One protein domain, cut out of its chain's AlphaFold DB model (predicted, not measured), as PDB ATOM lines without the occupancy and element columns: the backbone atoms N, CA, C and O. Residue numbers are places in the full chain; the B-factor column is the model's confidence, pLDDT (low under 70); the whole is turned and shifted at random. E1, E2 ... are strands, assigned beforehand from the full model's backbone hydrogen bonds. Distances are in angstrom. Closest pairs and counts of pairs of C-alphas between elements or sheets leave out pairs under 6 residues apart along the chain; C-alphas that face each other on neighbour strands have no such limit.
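What this domain is: This is residues 121 to 206 and 248 to 289 of the 292 residues of an uncharacterized protein of Caldiarchaeum subterraneum (UniProt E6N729). Two antiparallel sheets lie face to face as a sandwich, the larger one curled like part of a barrel, and the strands of one stand at 21 degrees to those of the other. The larger sheet has the order E1 - E10 - E9 - E5 - E6 and the smaller E2 - E3 - E4 - E7; E8 belongs to neither, and residues 175 to 181 stick out as the tip of the E5 to E6 hairpin. The printed part has 128 residues, with no named helix and ten named strands, E1 to E10 in order along the chain: the class is all strand. It is compact, with a radius of gyration of the C-alphas of 15.8 A and spans of 47 by 38 by 29 A.

How they stand to each other: E1, residues 121 to 124, is an edge strand of the larger sheet and the antiparallel neighbour of E10, residues 278 to 288; N 123 and O 285 are 3.0 A apart, within hydrogen-bond range. E2, residues 128 to 133, E3, residues 136 to 145, and E4, residues 148 to 156, form a meander, each strand the antiparallel neighbour of the one before. Within hydrogen-bond range are N 131 and O 138, 2.9 A, and N 143 and O 150, 2.8 A. E5, residues 162 to 170, and E6, residues 186 to 194, form a hairpin in the larger sheet, with N 167 and O 188 2.8 A apart; E6 bends by 52 degrees at residue 190. E7, residues 198 to 203, is the antiparallel neighbour of E4, with N 151 and O 201 3.0 A apart. E8, residues 253 to 257, pairs with no named strand. E9, residues 263 to 271, has E5 and E10 as its antiparallel neighbours, with N 166 and O 267 2.9 A apart and N 268 and O 280 2.9 A apart. Pairing is staggered: E10 pairs with E9 over residues 278 to 284 and with E1 over 284 to 287. Between the two sheets, the closest C-alphas of E2 and E10 are those of Leu 129 and Asp 280, 5.9 A apart.

Where its parts are: E1 begins at C-alpha 121 (1.208, -21.329, -36.998). From first to last C-alpha, E3 is 29.3 A long, E4 26.2 A and E5 24.6 A. E10, the longest strand with 11 residues, is 32.5 A long and ends at C-alpha 288 (5.209, -19.843, -40.101).

The domain as a whole: The C-alphas farthest apart, those of Pro 158 and Lys 177, are 48.4 A apart. Residues 207 to 247 are not printed, and C-alphas 206 and 248 are 26.3 A apart across the cut. The link from E5 to E6, 15 residues, is long. The mean pLDDT of the printed part is 87.5; residues 172 to 183 and 248 to 252 are under 70.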
ATOM      1  N   LEU A 121       1.511 -20.139 -37.775       94.00
ATOM      2  CA  LEU A 121       1.208 -21.329 -36.998       94.00
ATOM      3  C   LEU A 121       1.287 -20.941 -35.526       94.00
ATOM      4  O   LEU A 121       2.370 -20.665 -35.015       94.00
ATOM      5  N   ILE A 122       0.137 -20.879 -34.858       95.56
ATOM      6  CA  ILE A 122       0.044 -20.460 -33.460       95.56
ATOM      7  C   ILE A 122      -0.416 -21.646 -32.622       95.56
ATOM      8  O   ILE A 122      -1.441 -22.263 -32.909       95.56
ATOM      9  N   ASN A 123       0.316 -21.950 -31.560       95.69
ATOM     10  CA  ASN A 123      -0.125 -22.910 -30.559       95.69
ATOM     11  C   ASN A 123      -0.147 -22.234 -29.191       95.69
ATOM     12  O   ASN A 123       0.765 -21.479 -28.856       95.69
ATOM     13  N   VAL A 124      -1.197 -22.498 -28.417       95.69
ATOM     14  CA  VAL A 124      -1.378 -21.955 -27.072       95.69
ATOM     15  C   VAL A 124      -1.477 -23.131 -26.113       95.69
ATOM     16  O   VAL A 124      -2.321 -24.003 -26.288       95.69
ATOM     17  N   SER A 125      -0.626 -23.141 -25.090       96.81
ATOM     18  CA  SER A 125      -0.567 -24.222 -24.089       96.81
ATOM     19  C   SER A 125      -1.894 -24.460 -23.357       96.81
ATOM     20  O   SER A 125      -2.180 -25.586 -22.957       96.81
ATOM     21  N   LYS A 126      -2.718 -23.417 -23.203       96.31
ATOM     22  CA  LYS A 126      -4.106 -23.512 -22.744       96.31
ATOM     23  C   LYS A 126      -4.974 -22.402 -23.327       96.31
ATOM     24  O   LYS A 126      -4.546 -21.262 -23.463       96.31
ATOM     25  N   ASN A 127      -6.220 -22.742 -23.630       96.06
ATOM     26  CA  ASN A 127      -7.204 -21.862 -24.266       96.06
ATOM     27  C   ASN A 127      -8.052 -21.051 -23.271       96.06
ATOM     28  O   ASN A 127      -8.881 -20.247 -23.689       96.06
ATOM     29  N   MET A 128      -7.869 -21.268 -21.968       97.44
ATOM     30  CA  MET A 128      -8.623 -20.606 -20.914       97.44
ATOM     31  C   MET A 128      -7.671 -20.095 -19.839       97.44
ATOM     32  O   MET A 128      -6.838 -20.841 -19.324       97.44
ATOM     33  N   LEU A 129      -7.799 -18.814 -19.515       98.12
ATOM     34  CA  LEU A 129      -7.104 -18.164 -18.412       98.12
ATOM     35  C   LEU A 129      -8.139 -17.677 -17.415       98.12
ATOM     36  O   LEU A 129      -9.170 -17.122 -17.802       98.12
ATOM     37  N   THR A 130      -7.882 -17.881 -16.132       97.38
ATOM     38  CA  THR A 130      -8.823 -17.475 -15.087       97.38
ATOM     39  C   THR A 130      -8.076 -16.941 -13.884       97.38
ATOM     40  O   THR A 130      -7.122 -17.547 -13.405       97.38
ATOM     41  N   VAL A 131      -8.521 -15.787 -13.398       96.12
ATOM     42  CA  VAL A 131      -7.991 -15.158 -12.192       96.12
ATOM     43  C   VAL A 131      -9.170 -14.743 -11.333       96.12
ATOM     44  O   VAL A 131     -10.028 -13.991 -11.786       96.12
ATOM     45  N   SER A 132      -9.206 -15.212 -10.092       93.19
ATOM     46  CA  SER A 132     -10.248 -14.867  -9.129       93.19
ATOM     47  C   SER A 132      -9.652 -14.226  -7.883       93.19
ATOM     48  O   SER A 132      -8.588 -14.640  -7.421       93.19
ATOM     49  N   ASP A 133     -10.365 -13.260  -7.316       91.44
ATOM     50  CA  ASP A 133     -10.078 -12.673  -6.011       91.44
ATOM     51  C   ASP A 133     -11.388 -12.310  -5.312       91.44
ATOM     52  O   ASP A 133     -12.085 -11.394  -5.748       91.44
ATOM     53  N   GLN A 134     -11.727 -13.025  -4.235       88.75
ATOM     54  CA  GLN A 134     -12.999 -12.867  -3.516       88.75
ATOM     55  C   GLN A 134     -14.201 -12.949  -4.480       88.75
ATOM     56  O   GLN A 134     -14.393 -13.980  -5.122       88.75
ATOM     57  N   ASP A 135     -14.963 -11.860  -4.615       89.50
ATOM     58  CA  ASP A 135     -16.150 -11.759  -5.472       89.50
ATOM     59  C   ASP A 135     -15.828 -11.332  -6.917       89.50
ATOM     60  O   ASP A 135     -16.739 -11.090  -7.711       89.50
ATOM     61  N   ILE A 136     -14.546 -11.182  -7.266       92.38
ATOM     62  CA  ILE A 136     -14.090 -10.743  -8.589       92.38
ATOM     63  C   ILE A 136     -13.546 -11.935  -9.374       92.38
ATOM     64  O   ILE A 136     -12.664 -12.652  -8.906       92.38
ATOM     65  N   LEU A 137     -14.026 -12.105 -10.607       95.19
ATOM     66  CA  LEU A 137     -13.611 -13.164 -11.522       95.19
ATOM     67  C   LEU A 137     -13.272 -12.579 -12.895       95.19
ATOM     68  O   LEU A 137     -14.139 -12.059 -13.597       95.19
ATOM     69  N   ALA A 138     -12.009 -12.696 -13.291       96.94
ATOM     70  CA  ALA A 138     -11.545 -12.414 -14.639       96.94
ATOM     71  C   ALA A 138     -11.388 -13.723 -15.416       96.94
ATOM     72  O   ALA A 138     -10.777 -14.677 -14.929       96.94
ATOM     73  N   HIS A 139     -11.885 -13.740 -16.647       97.56
ATOM     74  CA  HIS A 139     -11.825 -14.905 -17.517       97.56
ATOM     75  C   HIS A 139     -11.418 -14.492 -18.929       97.56
ATOM     76  O   HIS A 139     -11.949 -13.526 -19.474       97.56
ATOM     77  N   ALA A 140     -10.499 -15.235 -19.541       97.94
ATOM     78  CA  ALA A 140     -10.178 -15.091 -20.953       97.94
ATOM     79  C   ALA A 140     -10.254 -16.444 -21.664       97.94
ATOM     80  O   ALA A 140      -9.599 -17.398 -21.249       97.94
ATOM     81  N   SER A 141     -11.026 -16.502 -22.748       97.69
ATOM     82  CA  SER A 141     -11.030 -17.615 -23.700       97.69
ATOM     83  C   SER A 141     -10.239 -17.224 -24.941       97.69
ATOM     84  O   SER A 141     -10.362 -16.095 -25.410       97.69
ATOM     85  N   ILE A 142      -9.395 -18.125 -25.441       96.75
ATOM     86  CA  ILE A 142      -8.441 -17.854 -26.518       96.75
ATOM     87  C   ILE A 142      -8.364 -19.075 -27.425       96.75
ATOM     88  O   ILE A 142      -8.150 -20.190 -26.959       96.75
ATOM     89  N   GLN A 143      -8.507 -18.871 -28.724       94.81
ATOM     90  CA  GLN A 143      -8.442 -19.914 -29.736       94.81
ATOM     91  C   GLN A 143      -7.570 -19.446 -30.900       94.81
ATOM     92  O   GLN A 143      -7.527 -18.257 -31.210       94.81
ATOM     93  N   ASN A 144      -6.872 -20.380 -31.545       93.12
ATOM     94  CA  ASN A 144      -6.244 -20.115 -32.835       93.12
ATOM     95  C   ASN A 144      -7.261 -20.392 -33.948       93.12
ATOM     96  O   ASN A 144      -7.793 -21.499 -34.033       93.12
ATOM     97  N   VAL A 145      -7.489 -19.401 -34.803       93.19
ATOM     98  CA  VAL A 145      -8.341 -19.494 -35.989       93.19
ATOM     99  C   VAL A 145      -7.533 -18.967 -37.168       93.19
ATOM    100  O   VAL A 145      -7.225 -17.787 -37.206       93.19
ATOM    101  N   ASP A 146      -7.160 -19.808 -38.132       89.31
ATOM    102  CA  ASP A 146      -6.459 -19.392 -39.363       89.31
ATOM    103  C   ASP A 146      -5.220 -18.491 -39.160       89.31
ATOM    104  O   ASP A 146      -5.007 -17.524 -39.897       89.31
ATOM    105  N   GLY A 147      -4.383 -18.789 -38.162       91.06
ATOM    106  CA  GLY A 147      -3.137 -18.046 -37.930       91.06
ATOM    107  C   GLY A 147      -3.331 -16.708 -37.216       91.06
ATOM    108  O   GLY A 147      -2.474 -15.827 -37.291       91.06
ATOM    109  N   ARG A 148      -4.445 -16.552 -36.501       94.50
ATOM    110  CA  ARG A 148      -4.693 -15.453 -35.563       94.50
ATOM    111  C   ARG A 148      -5.244 -15.990 -34.253       94.50
ATOM    112  O   ARG A 148      -5.859 -17.052 -34.216       94.50
ATOM    113  N   LEU A 149      -5.027 -15.238 -33.182       95.38
ATOM    114  CA  LEU A 149      -5.690 -15.490 -31.911       95.38
ATOM    115  C   LEU A 149      -7.027 -14.757 -31.890       95.38
ATOM    116  O   LEU A 149      -7.071 -13.547 -32.111       95.38
ATOM    117  N   GLU A 150      -8.093 -15.485 -31.590       96.94
ATOM    118  CA  GLU A 150      -9.428 -14.952 -31.347       96.94
ATOM    119  C   GLU A 150      -9.911 -15.346 -29.958       96.94
ATOM    120  O   GLU A 150      -9.540 -16.393 -29.428       96.94
ATOM    121  N   GLY A 151     -10.736 -14.507 -29.343       95.81
ATOM    122  CA  GLY A 151     -11.183 -14.787 -27.993       95.81
ATOM    123  C   GLY A 151     -12.106 -13.752 -27.388       95.81
ATOM    124  O   GLY A 151     -12.514 -12.774 -28.023       95.81
ATOM    125  N   SER A 152     -12.404 -13.966 -26.115       97.38
ATOM    126  CA  SER A 152     -13.116 -13.008 -25.281       97.38
ATOM    127  C   SER A 152     -12.448 -12.880 -23.922       97.38
ATOM    128  O   SER A 152     -11.967 -13.858 -23.356       97.38
ATOM    129  N   LEU A 153     -12.433 -11.659 -23.406       97.94
ATOM    130  CA  LEU A 153     -12.015 -11.306 -22.059       97.94
ATOM    131  C   LEU A 153     -13.227 -10.747 -21.324       97.94
ATOM    132  O   LEU A 153     -13.859  -9.815 -21.811       97.94
ATOM    133  N   SER A 154     -13.534 -11.278 -20.152       96.81
ATOM    134  CA  SER A 154     -14.606 -10.779 -19.302       96.81
ATOM    135  C   SER A 154     -14.118 -10.548 -17.881       96.81
ATOM    136  O   SER A 154     -13.168 -11.182 -17.408       96.81
ATOM    137  N   LEU A 155     -14.783  -9.617 -17.204       96.19
ATOM    138  CA  LEU A 155     -14.588  -9.351 -15.788       96.19
ATOM    139  C   LEU A 155     -15.950  -9.278 -15.099       96.19
ATOM    140  O   LEU A 155     -16.815  -8.495 -15.484       96.19
ATOM    141  N   GLN A 156     -16.126 -10.088 -14.066       93.81
ATOM    142  CA  GLN A 156     -17.302 -10.110 -13.205       93.81
ATOM    143  C   GLN A 156     -16.902  -9.738 -11.777       93.81
ATOM    144  O   GLN A 156     -15.753  -9.938 -11.385       93.81
ATOM    145  N   GLY A 157     -17.854  -9.216 -11.004       89.25
ATOM    146  CA  GLY A 157     -17.666  -8.857  -9.597       89.25
ATOM    147  C   GLY A 157     -17.923  -7.380  -9.306       89.25
ATOM    148  O   GLY A 157     -18.275  -6.629 -10.206       89.25
ATOM    149  N   PRO A 158     -17.806  -6.933  -8.052       82.56
ATOM    150  CA  PRO A 158     -18.042  -5.543  -7.680       82.56
ATOM    151  C   PRO A 158     -16.796  -4.653  -7.854       82.56
ATOM    152  O   PRO A 158     -15.656  -5.087  -7.700       82.56
ATOM    153  N   GLY A 159     -17.021  -3.352  -8.078       76.31
ATOM    154  CA  GLY A 159     -15.994  -2.311  -7.941       76.31
ATOM    155  C   GLY A 159     -15.358  -1.803  -9.241       76.31
ATOM    156  O   GLY A 159     -15.748  -2.167 -10.347       76.31
ATOM    157  N   ASN A 160     -14.378  -0.905  -9.078       76.88
ATOM    158  CA  ASN A 160     -13.639  -0.236 -10.158       76.88
ATOM    159  C   ASN A 160     -12.287  -0.932 -10.409       76.88
ATOM    160  O   ASN A 160     -11.219  -0.347 -10.202       76.88
ATOM    161  N   THR A 161     -12.344  -2.216 -10.757       85.75
ATOM    162  CA  THR A 161     -11.194  -3.030 -11.171       85.75
ATOM    163  C   THR A 161     -11.221  -3.239 -12.683       85.75
ATOM    164  O   THR A 161     -12.214  -2.961 -13.360       85.75
ATOM    165  N   PHE A 162     -10.101  -3.685 -13.241       92.25
ATOM    166  CA  PHE A 162     -10.037  -4.068 -14.645       92.25
ATOM    167  C   PHE A 162      -9.186  -5.322 -14.812       92.25
ATOM    168  O   PHE A 162      -8.216  -5.545 -14.078       92.25
ATOM    169  N   ALA A 163      -9.530  -6.108 -15.823       95.56
ATOM    170  CA  ALA A 163      -8.732  -7.220 -16.296       95.56
ATOM    171  C   ALA A 163      -8.040  -6.821 -17.599       95.56
ATOM    172  O   ALA A 163      -8.606  -6.096 -18.420       95.56
ATOM    173  N   LYS A 164      -6.809  -7.287 -17.791       96.94
ATOM    174  CA  LYS A 164      -6.053  -7.124 -19.035       96.94
ATOM    175  C   LYS A 164      -5.612  -8.474 -19.543       96.94
ATOM    176  O   LYS A 164      -5.073  -9.261 -18.771       96.94
ATOM    177  N   LEU A 165      -5.749  -8.687 -20.841       97.44
ATOM    178  CA  LEU A 165      -5.016  -9.737 -21.525       97.44
ATOM    179  C   LEU A 165      -3.812  -9.100 -22.212       97.44
ATOM    180  O   LEU A 165      -3.975  -8.190 -23.027       97.44
ATOM    181  N   VAL A 166      -2.612  -9.562 -21.874       96.69
ATOM    182  CA  VAL A 166      -1.373  -9.088 -22.495       96.69
ATOM    183  C   VAL A 166      -0.606 -10.229 -23.150       96.69
ATOM    184  O   VAL A 166      -0.633 -11.358 -22.662       96.69
ATOM    185  N   LEU A 167       0.087  -9.920 -24.242       96.69
ATOM    186  CA  LEU A 167       1.061 -10.790 -24.889       96.69
ATOM    187  C   LEU A 167       2.466 -10.265 -24.594       96.69
ATOM    188  O   LEU A 167       2.834  -9.163 -25.005       96.69
ATOM    189  N   GLU A 168       3.249 -11.063 -23.884       94.81
ATOM    190  CA  GLU A 168       4.657 -10.810 -23.614       94.81
ATOM    191  C   GLU A 168       5.509 -11.515 -24.673       94.81
ATOM    192  O   GLU A 168       5.295 -12.692 -24.958       94.81
ATOM    193  N   ARG A 169       6.484 -10.798 -25.239       93.56
ATOM    194  CA  ARG A 169       7.531 -11.336 -26.114       93.56
ATOM    195  C   ARG A 169       8.861 -11.200 -25.408       93.56
ATOM    196  O   ARG A 169       9.204 -10.093 -24.986       93.56
ATOM    197  N   ARG A 170       9.604 -12.294 -25.313       89.19
ATOM    198  CA  ARG A 170      10.890 -12.348 -24.620       89.19
ATOM    199  C   ARG A 170      11.947 -13.000 -25.490       89.19
ATOM    200  O   ARG A 170      11.645 -13.777 -26.392       89.19
ATOM    201  N   PHE A 171      13.199 -12.687 -25.198       84.62
ATOM    202  CA  PHE A 171      14.342 -13.336 -25.819       84.62
ATOM    203  C   PHE A 171      15.310 -13.802 -24.733       84.62
ATOM    204  O   PHE A 171      15.973 -12.982 -24.102       84.62
ATOM    205  N   GLU A 172      15.386 -15.114 -24.515       67.12
ATOM    206  CA  GLU A 172      16.132 -15.707 -23.394       67.12
ATOM    207  C   GLU A 172      17.651 -15.737 -23.584       67.12
ATOM    208  O   GLU A 172      18.386 -15.735 -22.600       67.12
ATOM    209  N   LYS A 173      18.167 -15.729 -24.823       60.12
ATOM    210  CA  LYS A 173      19.615 -15.867 -25.085       60.12
ATOM    211  C   LYS A 173      20.417 -14.586 -24.793       60.12
ATOM    212  O   LYS A 173      21.299 -14.220 -25.569       60.12
ATOM    213  N   PHE A 174      20.155 -13.884 -23.694       55.69
ATOM    214  CA  PHE A 174      21.069 -12.854 -23.204       55.69
ATOM    215  C   PHE A 174      22.307 -13.518 -22.602       55.69
ATOM    216  O   PHE A 174      22.316 -13.937 -21.451       55.69
ATOM    217  N   TYR A 175      23.374 -13.609 -23.399       47.66
ATOM    218  CA  TYR A 175      24.681 -14.018 -22.902       47.66
ATOM    219  C   TYR A 175      25.147 -13.124 -21.743       47.66
ATOM    220  O   TYR A 175      24.906 -11.911 -21.701       47.66
ATOM    221  N   GLU A 176      25.927 -13.745 -20.864       47.91
ATOM    222  CA  GLU A 176      26.470 -13.244 -19.600       47.91
ATOM    223  C   GLU A 176      27.177 -11.866 -19.678       47.91
ATOM    224  O   GLU A 176      27.308 -11.149 -18.686       47.91
ATOM    225  N   LYS A 177      27.579 -11.420 -20.876       49.12
ATOM    226  CA  LYS A 177      28.240 -10.120 -21.106       49.12
ATOM    227  C   LYS A 177      27.329  -8.899 -20.904       49.12
ATOM    228  O   LYS A 177      27.835  -7.788 -20.725       49.12
ATOM    229  N   PHE A 178      26.006  -9.079 -20.904       50.88
ATOM    230  CA  PHE A 178      25.023  -8.001 -20.710       50.88
ATOM    231  C   PHE A 178      24.146  -8.173 -19.455       50.88
ATOM    232  O   PHE A 178      23.165  -7.445 -19.312       50.88
ATOM    233  N   VAL A 179      24.533  -9.051 -18.517       46.31
ATOM    234  CA  VAL A 179      23.778  -9.466 -17.303       46.31
ATOM    235  C   VAL A 179      23.201  -8.323 -16.461       46.31
ATOM    236  O   VAL A 179      22.208  -8.504 -15.768       46.31
ATOM    237  N   ALA A 180      23.731  -7.106 -16.563       48.00
ATOM    238  CA  ALA A 180      23.199  -5.953 -15.838       48.00
ATOM    239  C   ALA A 180      22.002  -5.241 -16.511       48.00
ATOM    240  O   ALA A 180      21.553  -4.219 -15.988       48.00
ATOM    241  N   LEU A 181      21.528  -5.673 -17.690       50.50
ATOM    242  CA  LEU A 181      20.591  -4.874 -18.499       50.50
ATOM    243  C   LEU A 181      19.113  -5.283 -18.409       50.50
ATOM    244  O   LEU A 181      18.269  -4.508 -18.868       50.50
ATOM    245  N   GLY A 182      18.796  -6.398 -17.746       51.12
ATOM    246  CA  GLY A 182      17.430  -6.913 -17.603       51.12
ATOM    247  C   GLY A 182      16.891  -7.551 -18.886       51.12
ATOM    248  O   GLY A 182      17.395  -7.280 -19.978       51.12
ATOM    249  N   GLU A 183      15.874  -8.400 -18.736       62.38
ATOM    250  CA  GLU A 183      15.146  -9.026 -19.844       62.38
ATOM    251  C   GLU A 183      14.661  -7.935 -20.821       62.38
ATOM    252  O   GLU A 183      14.104  -6.904 -20.418       62.38
ATOM    253  N   LEU A 184      14.956  -8.097 -22.116       74.06
ATOM    254  CA  LEU A 184      14.365  -7.245 -23.141       74.06
ATOM    255  C   LEU A 184      12.997  -7.833 -23.474       74.06
ATOM    256  O   LEU A 184      12.903  -8.714 -24.322       74.06
ATOM    257  N   ASP A 185      11.968  -7.298 -22.826       85.00
ATOM    258  CA  ASP A 185      10.593  -7.745 -23.015       85.00
ATOM    259  C   ASP A 185       9.774  -6.710 -23.780       85.00
ATOM    260  O   ASP A 185       9.902  -5.499 -23.563       85.00
ATOM    261  N   TYR A 186       8.889  -7.193 -24.646       88.94
ATOM    262  CA  TYR A 186       7.835  -6.395 -25.260       88.94
ATOM    263  C   TYR A 186       6.480  -6.883 -24.774       88.94
ATOM    264  O   TYR A 186       6.125  -8.037 -24.991       88.94
ATOM    265  N   VAL A 187       5.709  -5.992 -24.156       91.25
ATOM    266  CA  VAL A 187       4.362  -6.299 -23.669       91.25
ATOM    267  C   VAL A 187       3.340  -5.550 -24.510       91.25
ATOM    268  O   VAL A 187       3.375  -4.320 -24.597       91.25
ATOM    269  N   GLU A 188       2.432  -6.301 -25.118       93.62
ATOM    270  CA  GLU A 188       1.307  -5.805 -25.906       93.62
ATOM    271  C   GLU A 188       0.003  -6.038 -25.139       93.62
ATOM    272  O   GLU A 188      -0.281  -7.164 -24.748       93.62
ATOM    273  N   GLU A 189      -0.798  -4.995 -24.908       94.88
ATOM    274  CA  GLU A 189      -2.150  -5.155 -24.356       94.88
ATOM    275  C   GLU A 189      -3.096  -5.554 -25.494       94.88
ATOM    276  O   GLU A 189      -3.355  -4.751 -26.386       94.88
ATOM    277  N   LEU A 190      -3.589  -6.796 -25.468       95.06
ATOM    278  CA  LEU A 190      -4.519  -7.327 -26.470       95.06
ATOM    279  C   LEU A 190      -5.955  -6.869 -26.203       95.06
ATOM    280  O   LEU A 190      -6.755  -6.695 -27.121       95.06
ATOM    281  N   GLY A 191      -6.291  -6.685 -24.928       94.62
ATOM    282  CA  GLY A 191      -7.609  -6.249 -24.508       94.62
ATOM    283  C   GLY A 191      -7.647  -5.871 -23.038       94.62
ATOM    284  O   GLY A 191      -6.838  -6.330 -22.226       94.62
ATOM    285  N   ARG A 192      -8.635  -5.044 -22.705       96.31
ATOM    286  CA  ARG A 192      -8.987  -4.666 -21.342       96.31
ATOM    287  C   ARG A 192     -10.493  -4.748 -21.197       96.31
ATOM    288  O   ARG A 192     -11.196  -4.272 -22.081       96.31
ATOM    289  N   ALA A 193     -10.941  -5.332 -20.095       95.38
ATOM    290  CA  ALA A 193     -12.340  -5.364 -19.709       95.38
ATOM    291  C   ALA A 193     -12.489  -4.741 -18.324       95.38
ATOM    292  O   ALA A 193     -11.687  -4.998 -17.418       95.38
ATOM    293  N   THR A 194     -13.508  -3.908 -18.181       94.06
ATOM    294  CA  THR A 194     -14.006  -3.469 -16.878       94.06
ATOM    295  C   THR A 194     -15.127  -4.386 -16.398       94.06
ATOM    296  O   THR A 194     -15.597  -5.263 -17.120       94.06
ATOM    297  N   THR A 195     -15.527  -4.222 -15.144       91.56
ATOM    298  CA  THR A 195     -16.626  -4.967 -14.534       91.56
ATOM    299  C   THR A 195     -17.894  -4.974 -15.399       91.56
ATOM    300  O   THR A 195     -18.410  -3.918 -15.758       91.56
ATOM    301  N   GLY A 196     -18.423  -6.166 -15.684       89.81
ATOM    302  CA  GLY A 196     -19.638  -6.372 -16.480       89.81
ATOM    303  C   GLY A 196     -19.415  -6.321 -17.995       89.81
ATOM    304  O   GLY A 196     -20.341  -6.594 -18.756       89.81
ATOM    305  N   GLU A 197     -18.201  -6.005 -18.446       92.62
ATOM    306  CA  GLU A 197     -17.843  -5.948 -19.858       92.62
ATOM    307  C   GLU A 197     -17.352  -7.310 -20.363       92.62
ATOM    308  O   GLU A 197     -16.634  -8.043 -19.675       92.62
ATOM    309  N   VAL A 198     -17.692  -7.612 -21.617       95.06
ATOM    310  CA  VAL A 198     -17.051  -8.667 -22.402       95.06
ATOM    311  C   VAL A 198     -16.363  -8.015 -23.595       95.06
ATOM    312  O   VAL A 198     -17.005  -7.399 -24.444       95.06
ATOM    313  N   LYS A 199     -15.043  -8.161 -23.667       96.56
ATOM    314  CA  LYS A 199     -14.207  -7.645 -24.742       96.56
ATOM    315  C   LYS A 199     -13.831  -8.771 -25.695       96.56
ATOM    316  O   LYS A 199     -13.128  -9.697 -25.303       96.56
ATOM    317  N   HIS A 200     -14.246  -8.669 -26.954       96.88
ATOM    318  CA  HIS A 200     -13.742  -9.545 -28.012       96.88
ATOM    319  C   HIS A 200     -12.319  -9.149 -28.408       96.88
ATOM    320  O   HIS A 200     -11.992  -7.960 -28.478       96.88
ATOM    321  N   ILE A 201     -11.480 -10.154 -28.645       95.88
ATOM    322  CA  ILE A 201     -10.056  -9.999 -28.932       95.88
ATOM    323  C   ILE A 201      -9.753 -10.683 -30.257       95.88
ATOM    324  O   ILE A 201     -10.161 -11.821 -30.478       95.88
ATOM    325  N   GLN A 202      -9.013  -9.982 -31.109       96.06
ATOM    326  CA  GLN A 202      -8.437 -10.518 -32.332       96.06
ATOM    327  C   GLN A 202      -7.001 -10.012 -32.437       96.06
ATOM    328  O   GLN A 202      -6.755  -8.811 -32.317       96.06
ATOM    329  N   TRP A 203      -6.051 -10.920 -32.633       96.38
ATOM    330  CA  TRP A 203      -4.636 -10.581 -32.690       96.38
ATOM    331  C   TRP A 203      -3.903 -11.395 -33.755       96.38
ATOM    332  O   TRP A 203      -4.144 -12.591 -33.915       96.38
ATOM    333  N   PHE A 204      -2.979 -10.736 -34.455       95.38
ATOM    334  CA  PHE A 204      -2.179 -11.313 -35.530       95.38
ATOM    335  C   PHE A 204      -0.685 -11.173 -35.216       95.38
ATOM    336  O   PHE A 204      -0.257 -10.076 -34.841       95.38
ATOM    337  N   PRO A 205       0.124 -12.224 -35.437       95.62
ATOM    338  CA  PRO A 205       1.576 -12.109 -35.415       95.62
ATOM    339  C   PRO A 205       2.072 -11.080 -36.433       95.62
ATOM    340  O   PRO A 205       1.552 -10.984 -37.548       95.62
ATOM    341  N   ALA A 206       3.103 -10.322 -36.068       94.69
ATOM    342  CA  ALA A 206       3.710  -9.359 -36.974       94.69
ATOM    343  C   ALA A 206       4.463 -10.094 -38.102       94.69
ATOM    344  O   ALA A 206       5.405 -10.834 -37.812       94.69
ATOM    345  N   LYS A 248       6.082  14.087 -22.202       37.25
ATOM    346  CA  LYS A 248       5.812  12.794 -22.881       37.25
ATOM    347  C   LYS A 248       6.841  12.351 -23.933       37.25
ATOM    348  O   LYS A 248       6.617  12.417 -25.135       37.25
ATOM    349  N   VAL A 249       7.918  11.720 -23.452       42.81
ATOM    350  CA  VAL A 249       8.722  10.787 -24.260       42.81
ATOM    351  C   VAL A 249       7.790   9.699 -24.801       42.81
ATOM    352  O   VAL A 249       7.327   8.841 -24.046       42.81
ATOM    353  N   VAL A 250       7.502   9.732 -26.101       46.03
ATOM    354  CA  VAL A 250       6.763   8.664 -26.777       46.03
ATOM    355  C   VAL A 250       7.646   7.417 -26.754       46.03
ATOM    356  O   VAL A 250       8.684   7.356 -27.414       46.03
ATOM    357  N   LYS A 251       7.269   6.422 -25.944       57.00
ATOM    358  CA  LYS A 251       7.906   5.102 -25.968       57.00
ATOM    359  C   LYS A 251       7.650   4.496 -27.347       57.00
ATOM    360  O   LYS A 251       6.520   4.144 -27.664       57.00
ATOM    361  N   GLN A 252       8.691   4.410 -28.174       66.88
ATOM    362  CA  GLN A 252       8.618   3.680 -29.435       66.88
ATOM    363  C   GLN A 252       8.604   2.193 -29.133       66.88
ATOM    364  O   GLN A 252       9.648   1.589 -28.889       66.88
ATOM    365  N   ASN A 253       7.409   1.634 -29.123       83.75
ATOM    366  CA  ASN A 253       7.201   0.210 -29.022       83.75
ATOM    367  C   ASN A 253       6.750  -0.260 -30.402       83.75
ATOM    368  O   ASN A 253       5.720   0.191 -30.898       83.75
ATOM    369  N   LYS A 254       7.554  -1.104 -31.051       89.94
ATOM    370  CA  LYS A 254       7.174  -1.721 -32.319       89.94
ATOM    371  C   LYS A 254       7.690  -3.150 -32.403       89.94
ATOM    372  O   LYS A 254       8.865  -3.391 -32.148       89.94
ATOM    373  N   VAL A 255       6.832  -4.060 -32.843       93.62
ATOM    374  CA  VAL A 255       7.226  -5.408 -33.257       93.62
ATOM    375  C   VAL A 255       7.657  -5.350 -34.719       93.62
ATOM    376  O   VAL A 255       6.952  -4.800 -35.566       93.62
ATOM    377  N   ILE A 256       8.858  -5.844 -35.000       94.75
ATOM    378  CA  ILE A 256       9.400  -5.934 -36.356       94.75
ATOM    379  C   ILE A 256       8.884  -7.197 -37.026       94.75
ATOM    380  O   ILE A 256       8.420  -7.117 -38.157       94.75
ATOM    381  N   GLY A 257       8.913  -8.319 -36.312       95.44
ATOM    382  CA  GLY A 257       8.346  -9.584 -36.752       95.44
ATOM    383  C   GLY A 257       8.262 -10.577 -35.597       95.44
ATOM    384  O   GLY A 257       9.008 -10.463 -34.619       95.44
ATOM    385  N   ASP A 258       7.344 -11.526 -35.724       95.69
ATOM    386  CA  ASP A 258       7.144 -12.630 -34.789       95.69
ATOM    387  C   ASP A 258       7.646 -13.959 -35.382       95.69
ATOM    388  O   ASP A 258       7.712 -14.111 -36.600       95.69
ATOM    389  N   GLY A 259       8.037 -14.919 -34.539       92.38
ATOM    390  CA  GLY A 259       8.554 -16.222 -34.965       92.38
ATOM    391  C   GLY A 259       9.339 -16.967 -33.879       92.38
ATOM    392  O   GLY A 259       9.384 -16.564 -32.720       92.38
ATOM    393  N   GLU A 260      10.005 -18.047 -34.278       89.38
ATOM    394  CA  GLU A 260      10.448 -19.137 -33.396       89.38
ATOM    395  C   GLU A 260      11.601 -18.812 -32.429       89.38
ATOM    396  O   GLU A 260      11.806 -19.530 -31.454       89.38
ATOM    397  N   TYR A 261      12.368 -17.743 -32.662       88.19
ATOM    398  CA  TYR A 261      13.466 -17.354 -31.760       88.19
ATOM    399  C   TYR A 261      13.010 -16.491 -30.579       88.19
ATOM    400  O   TYR A 261      13.819 -16.183 -29.701       88.19
ATOM    401  N   LEU A 262      11.745 -16.071 -30.566       91.25
ATOM    402  CA  LEU A 262      11.142 -15.354 -29.455       91.25
ATOM    403  C   LEU A 262      10.285 -16.310 -28.627       91.25
ATOM    404  O   LEU A 262       9.659 -17.231 -29.143       91.25
ATOM    405  N   GLN A 263      10.233 -16.052 -27.330       92.81
ATOM    406  CA  GLN A 263       9.283 -16.695 -26.439       92.81
ATOM    407  C   GLN A 263       8.058 -15.823 -26.269       92.81
ATOM    408  O   GLN A 263       8.173 -14.600 -26.147       92.81
ATOM    409  N   TYR A 264       6.900 -16.466 -26.196       95.56
ATOM    410  CA  TYR A 264       5.629 -15.781 -26.086       95.56
ATOM    411  C   TYR A 264       4.848 -16.282 -24.888       95.56
ATOM    412  O   TYR A 264       4.741 -17.485 -24.655       95.56
ATOM    413  N   ARG A 265       4.253 -15.345 -24.156       96.56
ATOM    414  CA  ARG A 265       3.381 -15.657 -23.032       96.56
ATOM    415  C   ARG A 265       2.158 -14.765 -23.048       96.56
ATOM    416  O   ARG A 265       2.269 -13.543 -23.005       96.56
ATOM    417  N   LEU A 266       0.988 -15.381 -23.074       97.50
ATOM    418  CA  LEU A 266      -0.266 -14.715 -22.764       97.50
ATOM    419  C   LEU A 266      -0.416 -14.637 -21.255       97.50
ATOM    420  O   LEU A 266      -0.158 -15.608 -20.544       97.50
ATOM    421  N   LYS A 267      -0.847 -13.481 -20.767       97.44
ATOM    422  CA  LYS A 267      -1.050 -13.244 -19.346       97.44
ATOM    423  C   LYS A 267      -2.356 -12.501 -19.130       97.44
ATOM    424  O   LYS A 267      -2.521 -11.371 -19.591       97.44
ATOM    425  N   LEU A 268      -3.271 -13.144 -18.420       98.06
ATOM    426  CA  LEU A 268      -4.459 -12.506 -17.880       98.06
ATOM    427  C   LEU A 268      -4.067 -11.869 -16.553       98.06
ATOM    428  O   LEU A 268      -3.630 -12.568 -15.647       98.06
ATOM    429  N   VAL A 269      -4.197 -10.551 -16.447       96.81
ATOM    430  CA  VAL A 269      -3.858  -9.780 -15.251       96.81
ATOM    431  C   VAL A 269      -5.126  -9.174 -14.679       96.81
ATOM    432  O   VAL A 269      -5.786  -8.382 -15.353       96.81
ATOM    433  N   LEU A 270      -5.435  -9.498 -13.427       94.81
ATOM    434  CA  LEU A 270      -6.450  -8.802 -12.648       94.81
ATOM    435  C   LEU A 270      -5.773  -7.682 -11.860       94.81
ATOM    436  O   LEU A 270      -4.978  -7.948 -10.954       94.81
ATOM    437  N   SER A 271      -6.086  -6.431 -12.210       88.38
ATOM    438  CA  SER A 271      -5.522  -5.288 -11.501       88.38
ATOM    439  C   SER A 271      -6.341  -4.936 -10.277       88.38
ATOM    440  O   SER A 271      -7.562  -4.764 -10.345       88.38
ATOM    441  N   ARG A 272      -5.641  -4.806  -9.150       81.88
ATOM    442  CA  ARG A 272      -6.254  -4.587  -7.842       81.88
ATOM    443  C   ARG A 272      -5.794  -3.268  -7.254       81.88
ATOM    444  O   ARG A 272      -4.607  -2.949  -7.213       81.88
ATOM    445  N   ARG A 273      -6.744  -2.480  -6.756       78.38
ATOM    446  CA  ARG A 273      -6.435  -1.205  -6.110       78.38
ATOM    447  C   ARG A 273      -5.658  -1.463  -4.816       78.38
ATOM    448  O   ARG A 273      -6.153  -2.153  -3.935       78.38
ATOM    449  N   LEU A 274      -4.471  -0.860  -4.693       78.25
ATOM    450  CA  LEU A 274      -3.604  -0.923  -3.502       78.25
ATOM    451  C   LEU A 274      -3.095  -2.332  -3.135       78.25
ATOM    452  O   LEU A 274      -2.558  -2.521  -2.047       78.25
ATOM    453  N   GLN A 275      -3.215  -3.310  -4.036       81.56
ATOM    454  CA  GLN A 275      -2.700  -4.667  -3.849       81.56
ATOM    455  C   GLN A 275      -1.843  -5.088  -5.046       81.56
ATOM    456  O   GLN A 275      -1.845  -4.435  -6.087       81.56
ATOM    457  N   ARG A 276      -1.083  -6.181  -4.901       85.31
ATOM    458  CA  ARG A 276      -0.339  -6.765  -6.028       85.31
ATOM    459  C   ARG A 276      -1.314  -7.319  -7.059       85.31
ATOM    460  O   ARG A 276      -2.304  -7.934  -6.677       85.31
ATOM    461  N   ASP A 277      -1.015  -7.167  -8.338       89.44
ATOM    462  CA  ASP A 277      -1.819  -7.799  -9.381       89.44
ATOM    463  C   ASP A 277      -1.752  -9.331  -9.264       89.44
ATOM    464  O   ASP A 277      -0.715  -9.896  -8.897       89.44
ATOM    465  N   LEU A 278      -2.864  -9.995  -9.572       92.69
ATOM    466  CA  LEU A 278      -2.909 -11.445  -9.752       92.69
ATOM    467  C   LEU A 278      -2.855 -11.756 -11.239       92.69
ATOM    468  O   LEU A 278      -3.345 -10.975 -12.058       92.69
ATOM    469  N   ALA A 279      -2.257 -12.891 -11.591       95.81
ATOM    470  CA  ALA A 279      -2.156 -13.272 -12.981       95.81
ATOM    471  C   ALA A 279      -2.225 -14.776 -13.196       95.81
ATOM    472  O   ALA A 279      -1.735 -15.551 -12.378       95.81
ATOM    473  N   ASP A 280      -2.764 -15.138 -14.351       97.62
ATOM    474  CA  ASP A 280      -2.688 -16.472 -14.922       97.62
ATOM    475  C   ASP A 280      -2.033 -16.386 -16.307       97.62
ATOM    476  O   ASP A 280      -2.190 -15.387 -17.016       97.62
ATOM    477  N   THR A 281      -1.265 -17.404 -16.686       97.69
ATOM    478  CA  THR A 281      -0.397 -17.368 -17.870       97.69
ATOM    479  C   THR A 281      -0.537 -18.600 -18.743       97.69
ATOM    480  O   THR A 281      -0.644 -19.706 -18.223       97.69
ATOM    481  N   ALA A 282      -0.438 -18.419 -20.057       97.12
ATOM    482  CA  ALA A 282      -0.296 -19.487 -21.038       97.12
ATOM    483  C   ALA A 282       0.902 -19.194 -21.940       97.12
ATOM    484  O   ALA A 282       1.013 -18.098 -22.487       97.12
ATOM    485  N   ASP A 283       1.777 -20.174 -22.130       97.06
ATOM    486  CA  ASP A 283       2.826 -20.075 -23.136       97.06
ATOM    487  C   ASP A 283       2.225 -20.205 -24.539       97.06
ATOM    488  O   ASP A 283       1.251 -20.941 -24.755       97.06
ATOM    489  N   VAL A 284       2.815 -19.467 -25.475       96.44
ATOM    490  CA  VAL A 284       2.452 -19.440 -26.889       96.44
ATOM    491  C   VAL A 284       3.690 -19.781 -27.711       96.44
ATOM    492  O   VAL A 284       4.795 -19.334 -27.409       96.44
ATOM    493  N   SER A 285       3.514 -20.554 -28.775       95.19
ATOM    494  CA  SER A 285       4.543 -20.738 -29.797       95.19
ATOM    495  C   SER A 285       4.043 -20.208 -31.130       95.19
ATOM    496  O   SER A 285       2.892 -20.450 -31.502       95.19
ATOM    497  N   ILE A 286       4.923 -19.509 -31.844       94.81
ATOM    498  CA  ILE A 286       4.629 -18.917 -33.146       94.81
ATOM    499  C   ILE A 286       5.662 -19.411 -34.148       94.81
ATOM    500  O   ILE A 286       6.859 -19.194 -33.969       94.81
ATOM    501  N   GLY A 287       5.170 -20.036 -35.209       92.94
ATOM    502  CA  GLY A 287       5.928 -20.379 -36.402       92.94
ATOM    503  C   GLY A 287       5.215 -19.877 -37.652       92.94
ATOM    504  O   GLY A 287       4.168 -19.229 -37.583       92.94
ATOM    505  N   TRP A 288       5.774 -20.207 -38.808       92.31
ATOM    506  CA  TRP A 288       5.209 -19.843 -40.101       92.31
ATOM    507  C   TRP A 288       5.287 -21.030 -41.044       92.31
ATOM    508  O   TRP A 288       6.266 -21.774 -41.032       92.31
ATOM    509  N   THR A 289       4.269 -21.208 -41.882       88.81
ATOM    510  CA  THR A 289       4.386 -22.159 -42.988       88.81
ATOM    511  C   THR A 289       5.471 -21.686 -43.963       88.81
ATOM    512  O   THR A 289       5.680 -20.474 -44.098       88.81
TER     513      THR A 289